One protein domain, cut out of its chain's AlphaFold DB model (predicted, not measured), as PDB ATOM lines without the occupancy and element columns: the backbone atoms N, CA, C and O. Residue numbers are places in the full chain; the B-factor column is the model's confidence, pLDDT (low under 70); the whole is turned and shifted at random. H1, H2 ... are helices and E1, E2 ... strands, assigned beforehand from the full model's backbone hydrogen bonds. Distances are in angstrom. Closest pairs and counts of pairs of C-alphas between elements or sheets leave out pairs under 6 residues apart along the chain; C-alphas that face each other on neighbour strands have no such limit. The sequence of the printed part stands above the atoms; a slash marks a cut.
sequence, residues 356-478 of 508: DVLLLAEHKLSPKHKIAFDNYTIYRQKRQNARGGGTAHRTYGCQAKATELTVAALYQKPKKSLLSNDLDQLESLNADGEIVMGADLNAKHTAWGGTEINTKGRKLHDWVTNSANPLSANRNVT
ATOM      1  N   ASP A 356      -3.854 -26.411  -5.628       88.69
ATOM      2  CA  ASP A 356      -2.914 -26.300  -4.500       88.69
ATOM      3  C   ASP A 356      -1.529 -25.783  -4.939       88.69
ATOM      4  O   ASP A 356      -0.831 -25.079  -4.199       88.69
ATOM      5  N   VAL A 357      -1.129 -26.124  -6.171       86.88
ATOM      6  CA  VAL A 357       0.116 -25.685  -6.810       86.88
ATOM      7  C   VAL A 357      -0.142 -25.314  -8.262       86.88
ATOM      8  O   VAL A 357      -0.750 -26.075  -9.008       86.88
ATOM      9  N   LEU A 358       0.386 -24.163  -8.678       87.94
ATOM     10  CA  LEU A 358       0.401 -23.738 -10.073       87.94
ATOM     11  C   LEU A 358       1.847 -23.509 -10.522       87.94
ATOM     12  O   LEU A 358       2.568 -22.703  -9.931       87.94
ATOM     13  N   LEU A 359       2.253 -24.201 -11.586       88.81
ATOM     14  CA  LEU A 359       3.565 -24.056 -12.213       88.81
ATOM     15  C   LEU A 359       3.403 -23.234 -13.490       88.81
ATOM     16  O   LEU A 359       2.699 -23.639 -14.410       88.81
ATOM     17  N   LEU A 360       4.029 -22.056 -13.529       87.88
ATOM     18  CA  LEU A 360       3.927 -21.133 -14.660       87.88
ATOM     19  C   LEU A 360       5.275 -21.005 -15.363       87.88
ATOM     20  O   LEU A 360       6.239 -20.491 -14.786       87.88
ATOM     21  N   ALA A 361       5.306 -21.403 -16.631       86.25
ATOM     22  CA  ALA A 361       6.379 -21.076 -17.559       86.25
ATOM     23  C   ALA A 361       6.089 -19.744 -18.276       86.25
ATOM     24  O   ALA A 361       4.952 -19.281 -18.338       86.25
ATOM     25  N   GLU A 362       7.135 -19.106 -18.804       85.44
ATOM     26  CA  GLU A 362       7.033 -17.932 -19.682       85.44
ATOM     27  C   GLU A 362       6.143 -16.762 -19.201       85.44
ATOM     28  O   GLU A 362       5.550 -16.059 -20.010       85.44
ATOM     29  N   HIS A 363       6.120 -16.409 -17.913       83.81
ATOM     30  CA  HIS A 363       5.180 -15.385 -17.407       83.81
ATOM     31  C   HIS A 363       5.313 -13.963 -18.025       83.81
ATOM     32  O   HIS A 363       4.539 -13.071 -17.698       83.81
ATOM     33  N   LYS A 364       6.333 -13.692 -18.852       82.75
ATOM     34  CA  LYS A 364       6.662 -12.409 -19.535       82.75
ATOM     35  C   LYS A 364       6.833 -11.148 -18.667       82.75
ATOM     36  O   LYS A 364       7.375 -10.158 -19.141       82.75
ATOM     37  N   LEU A 365       6.533 -11.207 -17.372       80.31
ATOM     38  CA  LEU A 365       6.687 -10.096 -16.423       80.31
ATOM     39  C   LEU A 365       8.126  -9.606 -16.247       80.31
ATOM     40  O   LEU A 365       9.063 -10.389 -16.059       80.31
ATOM     41  N   SER A 366       8.268  -8.285 -16.163       80.56
ATOM     42  CA  SER A 366       9.518  -7.643 -15.766       80.56
ATOM     43  C   SER A 366       9.808  -7.840 -14.264       80.56
ATOM     44  O   SER A 366       8.876  -8.004 -13.466       80.56
ATOM     45  N   PRO A 367      11.083  -7.780 -13.824       81.44
ATOM     46  CA  PRO A 367      11.482  -7.764 -12.406       81.44
ATOM     47  C   PRO A 367      10.714  -6.768 -11.527       81.44
ATOM     48  O   PRO A 367      10.532  -7.023 -10.340       81.44
ATOM     49  N   LYS A 368      10.236  -5.665 -12.115       83.56
ATOM     50  CA  LYS A 368       9.518  -4.589 -11.420       83.56
ATOM     51  C   LYS A 368       8.035  -4.897 -11.196       83.56
ATOM     52  O   LYS A 368       7.427  -4.328 -10.295       83.56
ATOM     53  N   HIS A 369       7.444  -5.781 -12.001       82.31
ATOM     54  CA  HIS A 369       6.024  -6.103 -11.887       82.31
ATOM     55  C   HIS A 369       5.796  -7.021 -10.688       82.31
ATOM     56  O   HIS A 369       6.317  -8.143 -10.649       82.31
ATOM     57  N   LYS A 370       4.994  -6.537  -9.739       83.12
ATOM     58  CA  LYS A 370       4.461  -7.322  -8.627       83.12
ATOM     59  C   LYS A 370       3.127  -7.915  -9.069       83.12
ATOM     60  O   LYS A 370       2.257  -7.181  -9.526       83.12
ATOM     61  N   ILE A 371       2.997  -9.230  -8.961       83.75
ATOM     62  CA  ILE A 371       1.713  -9.919  -9.076       83.75
ATOM     63  C   ILE A 371       1.416 -10.518  -7.715       83.75
ATOM     64  O   ILE A 371       2.334 -10.952  -7.021       83.75
ATOM     65  N   ALA A 372       0.145 -10.493  -7.347       84.94
ATOM     66  CA  ALA A 372      -0.393 -11.200  -6.209       84.94
ATOM     67  C   ALA A 372      -1.683 -11.875  -6.670       84.94
ATOM     68  O   ALA A 372      -2.446 -11.291  -7.441       84.94
ATOM     69  N   PHE A 373      -1.890 -13.101  -6.212       84.94
ATOM     70  CA  PHE A 373      -3.159 -13.798  -6.321       84.94
ATOM     71  C   PHE A 373      -3.603 -14.116  -4.897       84.94
ATOM     72  O   PHE A 373      -2.782 -14.537  -4.078       84.94
ATOM     73  N   ASP A 374      -4.874 -13.884  -4.588       84.50
ATOM     74  CA  ASP A 374      -5.387 -14.100  -3.239       84.50
ATOM     75  C   ASP A 374      -5.249 -15.576  -2.854       84.50
ATOM     76  O   ASP A 374      -5.644 -16.457  -3.614       84.50
ATOM     77  N   ASN A 375      -4.707 -15.838  -1.663       89.31
ATOM     78  CA  ASN A 375      -4.403 -17.177  -1.136       89.31
ATOM     79  C   ASN A 375      -3.241 -17.920  -1.820       89.31
ATOM     80  O   ASN A 375      -2.994 -19.076  -1.487       89.31
ATOM     81  N   TYR A 376      -2.484 -17.268  -2.710       87.50
ATOM     82  CA  TYR A 376      -1.291 -17.861  -3.316       87.50
ATOM     83  C   TYR A 376      -0.026 -17.093  -2.953       87.50
ATOM     84  O   TYR A 376       0.072 -15.872  -3.104       87.50
ATOM     85  N   THR A 377       1.001 -17.839  -2.557       89.44
ATOM     86  CA  THR A 377       2.368 -17.329  -2.450       89.44
ATOM     87  C   THR A 377       3.098 -17.582  -3.762       89.44
ATOM     88  O   THR A 377       3.215 -18.722  -4.205       89.44
ATOM     89  N   ILE A 378       3.597 -16.517  -4.389       88.38
ATOM     90  CA  ILE A 378       4.294 -16.600  -5.673       88.38
ATOM     91  C   ILE A 378       5.801 -16.600  -5.422       88.38
ATOM     92  O   ILE A 378       6.348 -15.580  -4.999       88.38
ATOM     93  N   TYR A 379       6.487 -17.693  -5.762       87.38
ATOM     94  CA  TYR A 379       7.945 -17.699  -5.865       87.38
ATOM     95  C   TYR A 379       8.304 -17.539  -7.328       87.38
ATOM     96  O   TYR A 379       7.778 -18.230  -8.196       87.38
ATOM     97  N   ARG A 380       9.175 -16.582  -7.627       86.38
ATOM     98  CA  ARG A 380       9.513 -16.241  -9.004       86.38
ATOM     99  C   ARG A 380      11.006 -16.096  -9.147       86.38
ATOM    100  O   ARG A 380      11.616 -15.276  -8.457       86.38
ATOM    101  N   GLN A 381      11.573 -16.800 -10.118       83.62
ATOM    102  CA  GLN A 381      12.947 -16.552 -10.506       83.62
ATOM    103  C   GLN A 381      12.998 -15.241 -11.291       83.62
ATOM    104  O   GLN A 381      12.378 -15.077 -12.348       83.62
ATOM    105  N   LYS A 382      13.687 -14.242 -10.736       76.38
ATOM    106  CA  LYS A 382      13.845 -12.956 -11.416       76.38
ATOM    107  C   LYS A 382      14.734 -13.148 -12.639       76.38
ATOM    108  O   LYS A 382      15.818 -13.714 -12.560       76.38
ATOM    109  N   ARG A 383      14.272 -12.619 -13.768       72.25
ATOM    110  CA  ARG A 383      15.072 -12.523 -14.987       72.25
ATOM    111  C   ARG A 383      16.245 -11.581 -14.733       72.25
ATOM    112  O   ARG A 383      16.028 -10.490 -14.208       72.25
ATOM    113  N   GLN A 384      17.442 -11.972 -15.164       69.56
ATOM    114  CA  GLN A 384      18.593 -11.065 -15.205       69.56
ATOM    115  C   GLN A 384      18.423  -9.999 -16.309       69.56
ATOM    116  O   GLN A 384      18.836  -8.864 -16.119       69.56
ATOM    117  N   ASN A 385      17.713 -10.322 -17.407       61.94
ATOM    118  CA  ASN A 385      17.537  -9.441 -18.573       61.94
ATOM    119  C   ASN A 385      16.058  -9.202 -18.942       61.94
ATOM    120  O   ASN A 385      15.209 -10.080 -18.788       61.94
ATOM    121  N   ALA A 386      15.747  -8.027 -19.505       55.88
ATOM    122  CA  ALA A 386      14.377  -7.585 -19.809       55.88
ATOM    123  C   ALA A 386      13.644  -8.378 -20.922       55.88
ATOM    124  O   ALA A 386      12.426  -8.266 -21.026       55.88
ATOM    125  N   ARG A 387      14.343  -9.189 -21.738       50.25
ATOM    126  CA  ARG A 387      13.813  -9.807 -22.981       50.25
ATOM    127  C   ARG A 387      13.784 -11.355 -23.021       50.25
ATOM    128  O   ARG A 387      13.973 -11.931 -24.086       50.25
ATOM    129  N   GLY A 388      13.576 -12.085 -21.921       50.66
ATOM    130  CA  GLY A 388      13.535 -13.567 -21.989       50.66
ATOM    131  C   GLY A 388      12.644 -14.243 -20.953       50.66
ATOM    132  O   GLY A 388      12.466 -13.656 -19.904       50.66
ATOM    133  N   GLY A 389      12.112 -15.442 -21.260       48.88
ATOM    134  CA  GLY A 389      11.209 -16.284 -20.443       48.88
ATOM    135  C   GLY A 389      11.558 -16.359 -18.949       48.88
ATOM    136  O   GLY A 389      12.718 -16.259 -18.567       48.88
ATOM    137  N   GLY A 390      10.547 -16.446 -18.086       51.28
ATOM    138  CA  GLY A 390      10.713 -16.454 -16.632       51.28
ATOM    139  C   GLY A 390       9.725 -17.431 -16.026       51.28
ATOM    140  O   GLY A 390       8.658 -17.635 -16.607       51.28
ATOM    141  N   THR A 391      10.096 -18.003 -14.889       56.56
ATOM    142  CA  THR A 391       9.416 -19.159 -14.309       56.56
ATOM    143  C   THR A 391       9.026 -18.871 -12.860       56.56
ATOM    144  O   THR A 391       9.739 -18.152 -12.146       56.56
ATOM    145  N   ALA A 392       7.872 -19.383 -12.439       46.75
ATOM    146  CA  ALA A 392       7.373 -19.260 -11.073       46.75
ATOM    147  C   ALA A 392       7.034 -20.638 -10.484       46.75
ATOM    148  O   ALA A 392       6.476 -21.485 -11.177       46.75
ATOM    149  N   HIS A 393       7.381 -20.846  -9.216       50.44
ATOM    150  CA  HIS A 393       7.266 -22.108  -8.480       50.44
ATOM    151  C   HIS A 393       6.744 -21.850  -7.037       50.44
ATOM    152  O   HIS A 393       6.624 -20.696  -6.632       50.44
ATOM    153  N   ARG A 394       6.393 -22.897  -6.273       39.16
ATOM    154  CA  ARG A 394       6.120 -22.894  -4.820       39.16
ATOM    155  C   ARG A 394       6.751 -24.115  -4.153       39.16
ATOM    156  O   ARG A 394       6.349 -25.231  -4.466       39.16
ATOM    157  N   THR A 395       7.648 -23.903  -3.193       34.09
ATOM    158  CA  THR A 395       8.201 -24.980  -2.356       34.09
ATOM    159  C   THR A 395       7.265 -25.232  -1.173       34.09
ATOM    160  O   THR A 395       6.860 -24.280  -0.499       34.09
ATOM    161  N   TYR A 396       6.907 -26.491  -0.906       36.28
ATOM    162  CA  TYR A 396       6.287 -26.868   0.363       36.28
ATOM    163  C   TYR A 396       7.381 -27.149   1.385       36.28
ATOM    164  O   TYR A 396       7.939 -28.234   1.420       36.28
ATOM    165  N   GLY A 397       7.652 -26.182   2.258       27.53
ATOM    166  CA  GLY A 397       8.334 -26.458   3.519       27.53
ATOM    167  C   GLY A 397       7.331 -26.986   4.542       27.53
ATOM    168  O   GLY A 397       7.005 -26.280   5.492       27.53
ATOM    169  N   CYS A 398       6.775 -28.181   4.340       27.88
ATOM    170  CA  CYS A 398       6.130 -28.900   5.435       27.88
ATOM    171  C   CYS A 398       7.210 -29.705   6.164       27.88
ATOM    172  O   CYS A 398       7.511 -30.835   5.804       27.88
ATOM    173  N   GLN A 399       7.790 -29.120   7.218       27.41
ATOM    174  CA  GLN A 399       8.542 -29.878   8.221       27.41
ATOM    175  C   GLN A 399       7.564 -30.727   9.050       27.41
ATOM    176  O   GLN A 399       7.278 -30.449  10.210       27.41
ATOM    177  N   ALA A 400       7.025 -31.769   8.426       30.81
ATOM    178  CA  ALA A 400       6.672 -33.002   9.100       30.81
ATOM    179  C   ALA A 400       7.708 -34.020   8.619       30.81
ATOM    180  O   ALA A 400       7.895 -34.207   7.421       30.81
ATOM    181  N   LYS A 401       8.464 -34.575   9.559       40.06
ATOM    182  CA  LYS A 401       9.675 -35.375   9.360       40.06
ATOM    183  C   LYS A 401       9.359 -36.709   8.649       40.06
ATOM    184  O   LYS A 401       9.312 -37.727   9.319       40.06
ATOM    185  N   ALA A 402       9.090 -36.689   7.339       44.91
ATOM    186  CA  ALA A 402       9.016 -37.849   6.436       44.91
ATOM    187  C   ALA A 402       8.835 -37.383   4.969       44.91
ATOM    188  O   ALA A 402       7.717 -37.153   4.509       44.91
ATOM    189  N   THR A 403       9.942 -37.261   4.229       54.84
ATOM    190  CA  THR A 403      10.066 -36.946   2.782       54.84
ATOM    191  C   THR A 403       9.568 -35.565   2.316       54.84
ATOM    192  O   THR A 403       8.370 -35.271   2.240       54.84
ATOM    193  N   GLU A 404      10.536 -34.713   1.969       72.88
ATOM    194  CA  GLU A 404      10.342 -33.400   1.351       72.88
ATOM    195  C   GLU A 404       9.950 -33.582  -0.124       72.88
ATOM    196  O   GLU A 404      10.667 -34.235  -0.880       72.88
ATOM    197  N   LEU A 405       8.792 -33.042  -0.528       80.44
ATOM    198  CA  LEU A 405       8.371 -33.001  -1.931       80.44
ATOM    199  C   LEU A 405       8.885 -31.708  -2.563       80.44
ATOM    200  O   LEU A 405       8.386 -30.612  -2.277       80.44
ATOM    201  N   THR A 406       9.827 -31.835  -3.485       83.69
ATOM    202  CA  THR A 406      10.312 -30.711  -4.281       83.69
ATOM    203  C   THR A 406       9.459 -30.593  -5.527       83.69
ATOM    204  O   THR A 406       9.514 -31.417  -6.431       83.69
ATOM    205  N   VAL A 407       8.663 -29.535  -5.615       85.06
ATOM    206  CA  VAL A 407       8.044 -29.191  -6.897       85.06
ATOM    207  C   VAL A 407       9.039 -28.315  -7.676       85.06
ATOM    208  O   VAL A 407       9.845 -27.618  -7.075       85.06
ATOM    209  N   ALA A 408       9.036 -28.320  -9.002       85.69
ATOM    210  CA  ALA A 408       9.854 -27.404  -9.793       85.69
ATOM    211  C   ALA A 408       9.104 -26.980 -11.051       85.69
ATOM    212  O   ALA A 408       8.479 -27.793 -11.726       85.69
ATOM    213  N   ALA A 409       9.172 -25.690 -11.371       88.56
ATOM    214  CA  ALA A 409       8.731 -25.184 -12.661       88.56
ATOM    215  C   ALA A 409       9.975 -24.888 -13.502       88.56
ATOM    216  O   ALA A 409      10.860 -24.164 -13.039       88.56
ATOM    217  N   LEU A 410      10.047 -25.417 -14.723       89.31
ATOM    218  CA  LEU A 410      11.215 -25.271 -15.596       89.31
ATOM    219  C   LEU A 410      10.828 -24.703 -16.962       89.31
ATOM    220  O   LEU A 410       9.720 -24.892 -17.462       89.31
ATOM    221  N   TYR A 411      11.770 -23.996 -17.577       90.06
ATOM    222  CA  TYR A 411      11.604 -23.471 -18.925       90.06
ATOM    223  C   TYR A 411      12.929 -23.512 -19.684       90.06
ATOM    224  O   TYR A 411      13.906 -22.892 -19.260       90.06
ATOM    225  N   GLN A 412      12.940 -24.176 -20.839       89.69
ATOM    226  CA  GLN A 412      14.086 -24.215 -21.740       89.69
ATOM    227  C   GLN A 412      13.766 -23.474 -23.032       89.69
ATOM    228  O   GLN A 412      12.874 -23.855 -23.787       89.69
ATOM    229  N   LYS A 413      14.572 -22.457 -23.356       87.88
ATOM    230  CA  LYS A 413      14.411 -21.684 -24.597       87.88
ATOM    231  C   LYS A 413      14.480 -22.589 -25.839       87.88
ATOM    232  O   LYS A 413      15.414 -23.394 -25.931       87.88
ATOM    233  N   PRO A 414      13.638 -22.377 -26.870       87.81
ATOM    234  CA  PRO A 414      13.604 -23.216 -28.071       87.81
ATOM    235  C   PRO A 414      14.957 -23.358 -28.779       87.81
ATOM    236  O   PRO A 414      15.357 -24.470 -29.113       87.81
ATOM    237  N   LYS A 415      15.704 -22.255 -28.926       88.81
ATOM    238  CA  LYS A 415      16.991 -22.222 -29.647       88.81
ATOM    239  C   LYS A 415      18.212 -22.615 -28.805       88.81
ATOM    240  O   LYS A 415      19.280 -22.824 -29.364       88.81
ATOM    241  N   LYS A 416      18.088 -22.697 -27.474       88.50
ATOM    242  CA  LYS A 416      19.209 -23.080 -26.599       88.50
ATOM    243  C   LYS A 416      19.254 -24.599 -26.476       88.50
ATOM    244  O   LYS A 416      18.227 -25.193 -26.146       88.50
ATOM    245  N   SER A 417      20.403 -25.221 -26.723       88.50
ATOM    246  CA  SER A 417      20.592 -26.661 -26.525       88.50
ATOM    247  C   SER A 417      20.303 -27.063 -25.076       88.50
ATOM    248  O   SER A 417      20.533 -26.286 -24.152       88.50
ATOM    249  N   LEU A 418      19.745 -28.262 -24.897       87.81
ATOM    250  CA  LEU A 418      19.617 -28.902 -23.590       87.81
ATOM    251  C   LEU A 418      20.933 -29.651 -23.328       87.81
ATOM    252  O   LEU A 418      21.316 -30.515 -24.134       87.81
ATOM    253  N   LEU A 419      21.666 -29.237 -22.295       86.50
ATOM    254  CA  LEU A 419      22.936 -29.846 -21.897       86.50
ATOM    255  C   LEU A 419      22.668 -30.956 -20.879       86.50
ATOM    256  O   LEU A 419      21.739 -30.836 -20.088       86.50
ATOM    257  N   SER A 420      23.479 -32.015 -20.881       80.38
ATOM    258  CA  SER A 420      23.332 -33.107 -19.908       80.38
ATOM    259  C   SER A 420      23.512 -32.597 -18.476       80.38
ATOM    260  O   SER A 420      22.655 -32.845 -17.643       80.38
ATOM    261  N   ASN A 421      24.498 -31.719 -18.251       82.81
ATOM    262  CA  ASN A 421      24.711 -31.082 -16.949       82.81
ATOM    263  C   ASN A 421      23.485 -30.305 -16.434       82.81
ATOM    264  O   ASN A 421      23.316 -30.194 -15.224       82.81
ATOM    265  N   ASP A 422      22.643 -29.749 -17.321       82.75
ATOM    266  CA  ASP A 422      21.415 -29.057 -16.899       82.75
ATOM    267  C   ASP A 422      20.385 -30.061 -16.344       82.75
ATOM    268  O   ASP A 422      19.622 -29.715 -15.448       82.75
ATOM    269  N   LEU A 423      20.358 -31.290 -16.872       81.75
ATOM    270  CA  LEU A 423      19.482 -32.375 -16.422       81.75
ATOM    271  C   LEU A 423      20.025 -33.059 -15.163       81.75
ATOM    272  O   LEU A 423      19.255 -33.337 -14.249       81.75
ATOM    273  N   ASP A 424      21.341 -33.238 -15.061       80.62
ATOM    274  CA  ASP A 424      21.987 -33.793 -13.865       80.62
ATOM    275  C   ASP A 424      21.785 -32.874 -12.648       80.62
ATOM    276  O   ASP A 424      21.535 -33.330 -11.532       80.62
ATOM    277  N   GLN A 425      21.786 -31.554 -12.867       79.75
ATOM    278  CA  GLN A 425      21.424 -30.589 -11.827       79.75
ATOM    279  C   GLN A 425      19.984 -30.772 -11.327       79.75
ATOM    280  O   GLN A 425      19.725 -30.501 -10.156       79.75
ATOM    281  N   LEU A 426      19.055 -31.255 -12.162       75.94
ATOM    282  CA  LEU A 426      17.687 -31.543 -11.721       75.94
ATOM    283  C   LEU A 426      17.636 -32.740 -10.770       75.94
ATOM    284  O   LEU A 426      16.828 -32.724  -9.847       75.94
ATOM    285  N   GLU A 427      18.503 -33.738 -10.951       71.31
ATOM    286  CA  GLU A 427      18.620 -34.864 -10.011       71.31
ATOM    287  C   GLU A 427      19.165 -34.402  -8.657       71.31
ATOM    288  O   GLU A 427      18.730 -34.875  -7.612       71.31
ATOM    289  N   SER A 428      20.055 -33.407  -8.665       74.88
ATOM    290  CA  SER A 428      20.607 -32.834  -7.435       74.88
ATOM    291  C   SER A 428      19.643 -31.920  -6.664       74.88
ATOM    292  O   SER A 428      19.968 -31.516  -5.549       74.88
ATOM    293  N   LEU A 429      18.469 -31.580  -7.223       71.31
ATOM    294  CA  LEU A 429      17.505 -30.692  -6.555       71.31
ATOM    295  C   LEU A 429      16.919 -31.302  -5.278       71.31
ATOM    296  O   LEU A 429      16.538 -30.551  -4.384       71.31
ATOM    297  N   ASN A 430      16.830 -32.630  -5.201       67.00
ATOM    298  CA  ASN A 430      16.386 -33.338  -4.008       67.00
ATOM    299  C   ASN A 430      16.935 -34.767  -4.031       67.00
ATOM    300  O   ASN A 430      16.312 -35.664  -4.592       67.00
ATOM    301  N   ALA A 431      18.125 -34.962  -3.461       65.31
ATOM    302  CA  ALA A 431      18.800 -36.260  -3.475       65.31
ATOM    303  C   ALA A 431      18.006 -37.356  -2.734       65.31
ATOM    304  O   ALA A 431      18.073 -38.518  -3.123       65.31
ATOM    305  N   ASP A 432      17.219 -36.965  -1.723       69.94
ATOM    306  CA  ASP A 432      16.581 -37.887  -0.775       69.94
ATOM    307  C   ASP A 432      15.040 -37.828  -0.793       69.94
ATOM    308  O   ASP A 432      14.382 -38.441   0.051       69.94
ATOM    309  N   GLY A 433      14.430 -37.084  -1.723       76.12
ATOM    310  CA  GLY A 433      12.981 -36.880  -1.746       76.12
ATOM    311  C   GLY A 433      12.358 -36.875  -3.139       76.12
ATOM    312  O   GLY A 433      13.027 -36.935  -4.168       76.12
ATOM    313  N   GLU A 434      11.026 -36.834  -3.170       80.19
ATOM    314  CA  GLU A 434      10.272 -36.854  -4.420       80.19
ATOM    315  C   GLU A 434      10.384 -35.509  -5.141       80.19
ATOM    316  O   GLU A 434      10.348 -34.441  -4.518       80.19
ATOM    317  N   ILE A 435      10.475 -35.553  -6.474       80.81
ATOM    318  CA  ILE A 435      10.491 -34.353  -7.309       80.81
ATOM    319  C   ILE A 435       9.334 -34.394  -8.305       80.81
ATOM    320  O   ILE A 435       9.217 -35.321  -9.104       80.81
ATOM    321  N   VAL A 436       8.506 -33.348  -8.308       84.50
ATOM    322  CA  VAL A 436       7.468 -33.128  -9.325       84.50
ATOM    323  C   VAL A 436       7.856 -31.927 -10.173       84.50
ATOM    324  O   VAL A 436       7.910 -30.798  -9.690       84.50
ATOM    325  N   MET A 437       8.100 -32.152 -11.462       85.12
ATOM    326  CA  MET A 437       8.521 -31.097 -12.383       85.12
ATOM    327  C   MET A 437       7.431 -30.798 -13.411       85.12
ATOM    328  O   MET A 437       6.989 -31.682 -14.138       85.12
ATOM    329  N   GLY A 438       7.029 -29.533 -13.505       88.44
ATOM    330  CA  GLY A 438       6.231 -29.011 -14.612       88.44
ATOM    331  C   GLY A 438       7.112 -28.144 -15.497       88.44
ATOM    332  O   GLY A 438       7.698 -27.171 -15.020       88.44
ATOM    333  N   ALA A 439       7.246 -28.488 -16.773       87.25
ATOM    334  CA  ALA A 439       8.253 -27.857 -17.613       87.25
ATOM    335  C   ALA A 439       7.802 -27.655 -19.058       87.25
ATOM    336  O   ALA A 439       7.268 -28.568 -19.680       87.25
ATOM    337  N   ASP A 440       8.125 -26.489 -19.622       90.56
ATOM    338  CA  ASP A 440       8.213 -26.322 -21.075       90.56
ATOM    339  C   ASP A 440       9.686 -26.405 -21.487       90.56
ATOM    340  O   ASP A 440      10.442 -25.430 -21.429       90.56
ATOM    341  N   LEU A 441      10.111 -27.610 -21.869       90.56
ATOM    342  CA  LEU A 441      11.490 -27.880 -22.270       90.56
ATOM    343  C   LEU A 441      11.738 -27.660 -23.773       90.56
ATOM    344  O   LEU A 441      12.865 -27.838 -24.250       90.56
ATOM    345  N   ASN A 442      10.703 -27.289 -24.541       92.81
ATOM    346  CA  ASN A 442      10.750 -27.230 -26.004       92.81
ATOM    347  C   ASN A 442      11.355 -28.510 -26.636       92.81
ATOM    348  O   ASN A 442      12.088 -28.473 -27.634       92.81
ATOM    349  N   ALA A 443      11.078 -29.654 -26.008       92.62
ATOM    350  CA  ALA A 443      11.581 -30.971 -26.361       92.62
ATOM    351  C   ALA A 443      10.439 -31.780 -26.989       92.62
ATOM    352  O   ALA A 443       9.405 -32.002 -26.362       92.62
ATOM    353  N   LYS A 444      10.608 -32.197 -28.245       93.88
ATOM    354  CA  LYS A 444       9.600 -32.965 -28.984       93.88
ATOM    355  C   LYS A 444       9.992 -34.437 -28.967       93.88
ATOM    356  O   LYS A 444      11.101 -34.753 -29.404       93.88
ATOM    357  N   HIS A 445       9.121 -35.306 -28.462       94.31
ATOM    358  CA  HIS A 445       9.307 -36.754 -28.497       94.31
ATOM    359  C   HIS A 445       7.954 -37.470 -28.524       94.31
ATOM    360  O   HIS A 445       6.977 -36.989 -27.946       94.31
ATOM    361  N   THR A 446       7.901 -38.640 -29.155       93.25
ATOM    362  CA  THR A 446       6.679 -39.455 -29.272       93.25
ATOM    363  C   THR A 446       6.223 -40.041 -27.936       93.25
ATOM    364  O   THR A 446       5.024 -40.174 -27.710       93.25
ATOM    365  N   ALA A 447       7.159 -40.317 -27.019       88.50
ATOM    366  CA  ALA A 447       6.873 -40.811 -25.662       88.50
ATOM    367  C   ALA A 447       5.936 -39.894 -24.855       88.50
ATOM    368  O   ALA A 447       5.191 -40.361 -24.002       88.50
ATOM    369  N   TRP A 448       5.938 -38.596 -25.157       88.50
ATOM    370  CA  TRP A 448       5.011 -37.624 -24.596       88.50
ATOM    371  C   TRP A 448       4.194 -36.974 -25.719       88.50
ATOM    372  O   TRP A 448       4.075 -35.757 -25.822       88.50
ATOM    373  N   GLY A 449       3.625 -37.782 -26.614       85.88
ATOM    374  CA  GLY A 449       2.571 -37.349 -27.543       85.88
ATOM    375  C   GLY A 449       2.993 -36.362 -28.640       85.88
ATOM    376  O   GLY A 449       2.133 -35.835 -29.342       85.88
ATOM    377  N   GLY A 450       4.290 -36.095 -28.818       86.31
ATOM    378  CA  GLY A 450       4.786 -35.317 -29.951       86.31
ATOM    379  C   GLY A 450       4.701 -36.102 -31.264       86.31
ATOM    380  O   GLY A 450       4.917 -37.310 -31.285       86.31
ATOM    381  N   THR A 451       4.447 -35.418 -32.382       90.94
ATOM    382  CA  THR A 451       4.467 -36.026 -33.732       90.94
ATOM    383  C   THR A 451       5.874 -36.163 -34.312       90.94
ATOM    384  O   THR A 451       6.073 -36.828 -35.322       90.94
ATOM    385  N   GLU A 452       6.850 -35.504 -33.692       93.94
ATOM    386  CA  GLU A 452       8.230 -35.409 -34.154       93.94
ATOM    387  C   GLU A 452       9.185 -35.660 -32.989       93.94
ATOM    388  O   GLU A 452       8.863 -35.390 -31.829       93.94
ATOM    389  N   ILE A 453      10.396 -36.113 -33.312       95.88
ATOM    390  CA  ILE A 453      11.489 -36.256 -32.353       95.88
ATOM    391  C   ILE A 453      12.572 -35.242 -32.710       95.88
ATOM    392  O   ILE A 453      13.172 -35.325 -33.780       95.88
ATOM    393  N   ASN A 454      12.846 -34.289 -31.815       94.50
ATOM    394  CA  ASN A 454      13.974 -33.366 -31.966       94.50
ATOM    395  C   ASN A 454      15.157 -33.776 -31.071       94.50
ATOM    396  O   ASN A 454      15.015 -34.588 -30.158       94.50
ATOM    397  N   THR A 455      16.340 -33.196 -31.306       94.81
ATOM    398  CA  THR A 455      17.565 -33.522 -30.548       94.81
ATOM    399  C   THR A 455      17.386 -33.368 -29.036       94.81
ATOM    400  O   THR A 455      17.918 -34.162 -28.269       94.81
ATOM    401  N   LYS A 456      16.610 -32.367 -28.595       93.69
ATOM    402  CA  LYS A 456      16.301 -32.165 -27.171       93.69
ATOM    403  C   LYS A 456      15.410 -33.261 -26.612       93.69
ATOM    404  O   LYS A 456      15.669 -33.730 -25.515       93.69
ATOM    405  N   GLY A 457      14.378 -33.651 -27.355       93.50
ATOM    406  CA  GLY A 457      13.472 -34.717 -26.962       93.50
ATOM    407  C   GLY A 457      14.178 -36.054 -26.875       93.50
ATOM    408  O   GLY A 457      13.961 -36.757 -25.902       93.50
ATOM    409  N   ARG A 458      15.090 -36.354 -27.805       94.06
ATOM    410  CA  ARG A 458      15.939 -37.550 -27.713       94.06
ATOM    411  C   ARG A 458      16.784 -37.533 -26.438       94.06
ATOM    412  O   ARG A 458      16.654 -38.435 -25.633       94.06
ATOM    413  N   LYS A 459      17.537 -36.454 -26.185       92.06
ATOM    414  CA  LYS A 459      18.352 -36.325 -24.962       92.06
ATOM    415  C   LYS A 459      17.540 -36.425 -23.673       92.06
ATOM    416  O   LYS A 459      17.972 -37.075 -22.731       92.06
ATOM    417  N   LEU A 460      16.391 -35.752 -23.619       90.81
ATOM    418  CA  LEU A 460      15.518 -35.788 -22.451       90.81
ATOM    419  C   LEU A 460      14.943 -37.192 -22.249       90.81
ATOM    420  O   LEU A 460      14.940 -37.683 -21.131       90.81
ATOM    421  N   HIS A 461      14.496 -37.844 -23.320       90.69
ATOM    422  CA  HIS A 461      14.018 -39.219 -23.266       90.69
ATOM    423  C   HIS A 461      15.120 -40.178 -22.804       90.69
ATOM    424  O   HIS A 461      14.888 -40.981 -21.908       90.69
ATOM    425  N   ASP A 462      16.327 -40.052 -23.353       89.94
ATOM    426  CA  ASP A 462      17.484 -40.848 -22.951       89.94
ATOM    427  C   ASP A 462      17.822 -40.609 -21.475       89.94
ATOM    428  O   ASP A 462      18.079 -41.559 -20.757       89.94
ATOM    429  N   TRP A 463      17.758 -39.375 -20.973       86.94
ATOM    430  CA  TRP A 463      17.975 -39.086 -19.548       86.94
ATOM    431  C   TRP A 463      16.879 -39.668 -18.638       86.94
ATOM    432  O   TRP A 463      17.162 -40.174 -17.554       86.94
ATOM    433  N   VAL A 464      15.621 -39.641 -19.083       84.81
ATOM    434  CA  VAL A 464      14.487 -40.239 -18.358       84.81
ATOM    435  C   VAL A 464      14.611 -41.762 -18.299       84.81
ATOM    436  O   VAL A 464      14.278 -42.352 -17.278       84.81
ATOM    437  N   THR A 465      15.077 -42.389 -19.382       84.38
ATOM    438  CA  THR A 465      15.090 -43.852 -19.548       84.38
ATOM    439  C   THR A 465      16.410 -44.515 -19.156       84.38
ATOM    440  O   THR A 465      16.394 -45.648 -18.690       84.38
ATOM    441  N   ASN A 466      17.543 -43.822 -19.299       75.44
ATOM    442  CA  ASN A 466      18.887 -44.360 -19.064       75.44
ATOM    443  C   ASN A 466      19.504 -43.923 -17.735       75.44
ATOM    444  O   ASN A 466      20.700 -44.141 -17.533       75.44
ATOM    445  N   SER A 467      18.762 -43.290 -16.823       60.00
ATOM    446  CA  SER A 467      19.345 -42.969 -15.522       60.00
ATOM    447  C   SER A 467      19.658 -44.270 -14.786       60.00
ATOM    448  O   SER A 467      18.759 -44.933 -14.271       60.00
ATOM    449  N   ALA A 468      20.949 -44.612 -14.737       51.19
ATOM    450  CA  ALA A 468      21.553 -45.792 -14.113       51.19
ATOM    451  C   ALA A 468      21.311 -45.905 -12.592       51.19
ATOM    452  O   ALA A 468      21.944 -46.701 -11.905       51.19
ATOM    453  N   ASN A 469      20.404 -45.094 -12.057       49.09
ATOM    454  CA  ASN A 469      20.024 -45.056 -10.667       49.09
ATOM    455  C   ASN A 469      18.798 -45.974 -10.474       49.09
ATOM    456  O   ASN A 469      17.763 -45.703 -11.080       49.09
ATOM    457  N   PRO A 470      18.858 -47.048  -9.667       42.62
ATOM    458  CA  PRO A 470      17.748 -47.997  -9.485       42.62
ATOM    459  C   PRO A 470      16.479 -47.392  -8.847       42.62
ATOM    460  O   PRO A 470      15.427 -48.023  -8.865       42.62
ATOM    461  N   LEU A 471      16.538 -46.144  -8.363       43.97
ATOM    462  CA  LEU A 471      15.375 -45.327  -7.976       43.97
ATOM    463  C   LEU A 471      14.580 -44.770  -9.184       43.97
ATOM    464  O   LEU A 471      13.515 -44.181  -9.014       43.97
ATOM    465  N   SER A 472      15.080 -44.933 -10.417       45.06
ATOM    466  CA  SER A 472      14.547 -44.307 -11.638       45.06
ATOM    467  C   SER A 472      13.335 -44.986 -12.269       45.06
ATOM    468  O   SER A 472      12.714 -44.403 -13.159       45.06
ATOM    469  N   ALA A 473      12.946 -46.171 -11.789       44.59
ATOM    470  CA  ALA A 473      11.833 -46.942 -12.349       44.59
ATOM    471  C   ALA A 473      10.470 -46.211 -12.298       44.59
ATOM    472  O   ALA A 473       9.538 -46.618 -12.983       44.59
ATOM    473  N   ASN A 474      10.361 -45.108 -11.542       50.59
ATOM    474  CA  ASN A 474       9.147 -44.293 -11.408       50.59
ATOM    475  C   ASN A 474       9.185 -42.944 -12.155       50.59
ATOM    476  O   ASN A 474       8.360 -42.066 -11.885       50.59
ATOM    477  N   ARG A 475      10.103 -42.734 -13.112       61.06
ATOM    478  CA  ARG A 475      10.099 -41.520 -13.951       61.06
ATOM    479  C   ARG A 475       8.994 -41.588 -15.010       61.06
ATOM    480  O   ARG A 475       9.235 -41.886 -16.175       61.06
ATOM    481  N   ASN A 476       7.766 -41.268 -14.612       60.56
ATOM    482  CA  ASN A 476       6.647 -41.128 -15.541       60.56
ATOM    483  C   ASN A 476       6.688 -39.754 -16.217       60.56
ATOM    484  O   ASN A 476       6.286 -38.748 -15.634       60.56
ATOM    485  N   VAL A 477       7.150 -39.712 -17.467       59.66
ATOM    486  CA  VAL A 477       7.024 -38.518 -18.308       59.66
ATOM    487  C   VAL A 477       5.766 -38.628 -19.144       59.66
ATOM    488  O   VAL A 477       5.692 -39.385 -20.106       59.66
ATOM    489  N   THR A 478       4.775 -37.829 -18.781       57.28
ATOM    490  CA  THR A 478       3.540 -37.674 -19.542       57.28
ATOM    491  C   THR A 478       3.515 -36.276 -20.141       57.28
ATOM    492  O   THR A 478       3.643 -35.301 -19.398       57.28
TER     493      THR A 478
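This is residues 356 to 478 of the 508 residues of the protein "Endo/exonuclease/phosphatase domain-containing protein" of Glossina palpalis gambiensis (UniProt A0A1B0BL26). With little regular structure, looping residues 356 to 395 make one end, parallel strands E1 and E2 a short ribbon in the middle, and H1, H2 and H3 lie toward the other end. The 123 printed residues hold E1 H1 E2 H2 H3, mixed class, 36 residues in named elements. The whole is compact, radius of gyration of the C-alphas 15.8 A, spanning 41 by 40 by 25 A.

Find C-alpha 406 at (10.312, -30.711, -4.281); E1, residues 406 to 411, runs 16.4 A. Then come H1, 420 to 427; E2, 435 to 440; H2, 455 to 465, 15.3 A; and H3, 470 to 474, ending at (9.147, -44.293, -11.408).

E1 and E2 are parallel at 14 degrees, N 408 and O 436 2.8 A apart; with H1 between, they form a strand-helix-strand unit, its crossover right-handed. H1 and H2 only just touch, with 3 C-alpha pairs within 8 A, closest Leu 423 and Trp 463, 7.6 A. Every O i to N i+4 pair is within hydrogen-bond range in H2, 3 of 4 in H1, 0 of 1 in H3, whose i+3 pairs are 0 of 2.

The printed part has no cut; E2 to H2 is a long link. Residues 384 to 403, 430 to 432 and 467 to 478 have pLDDT under 70.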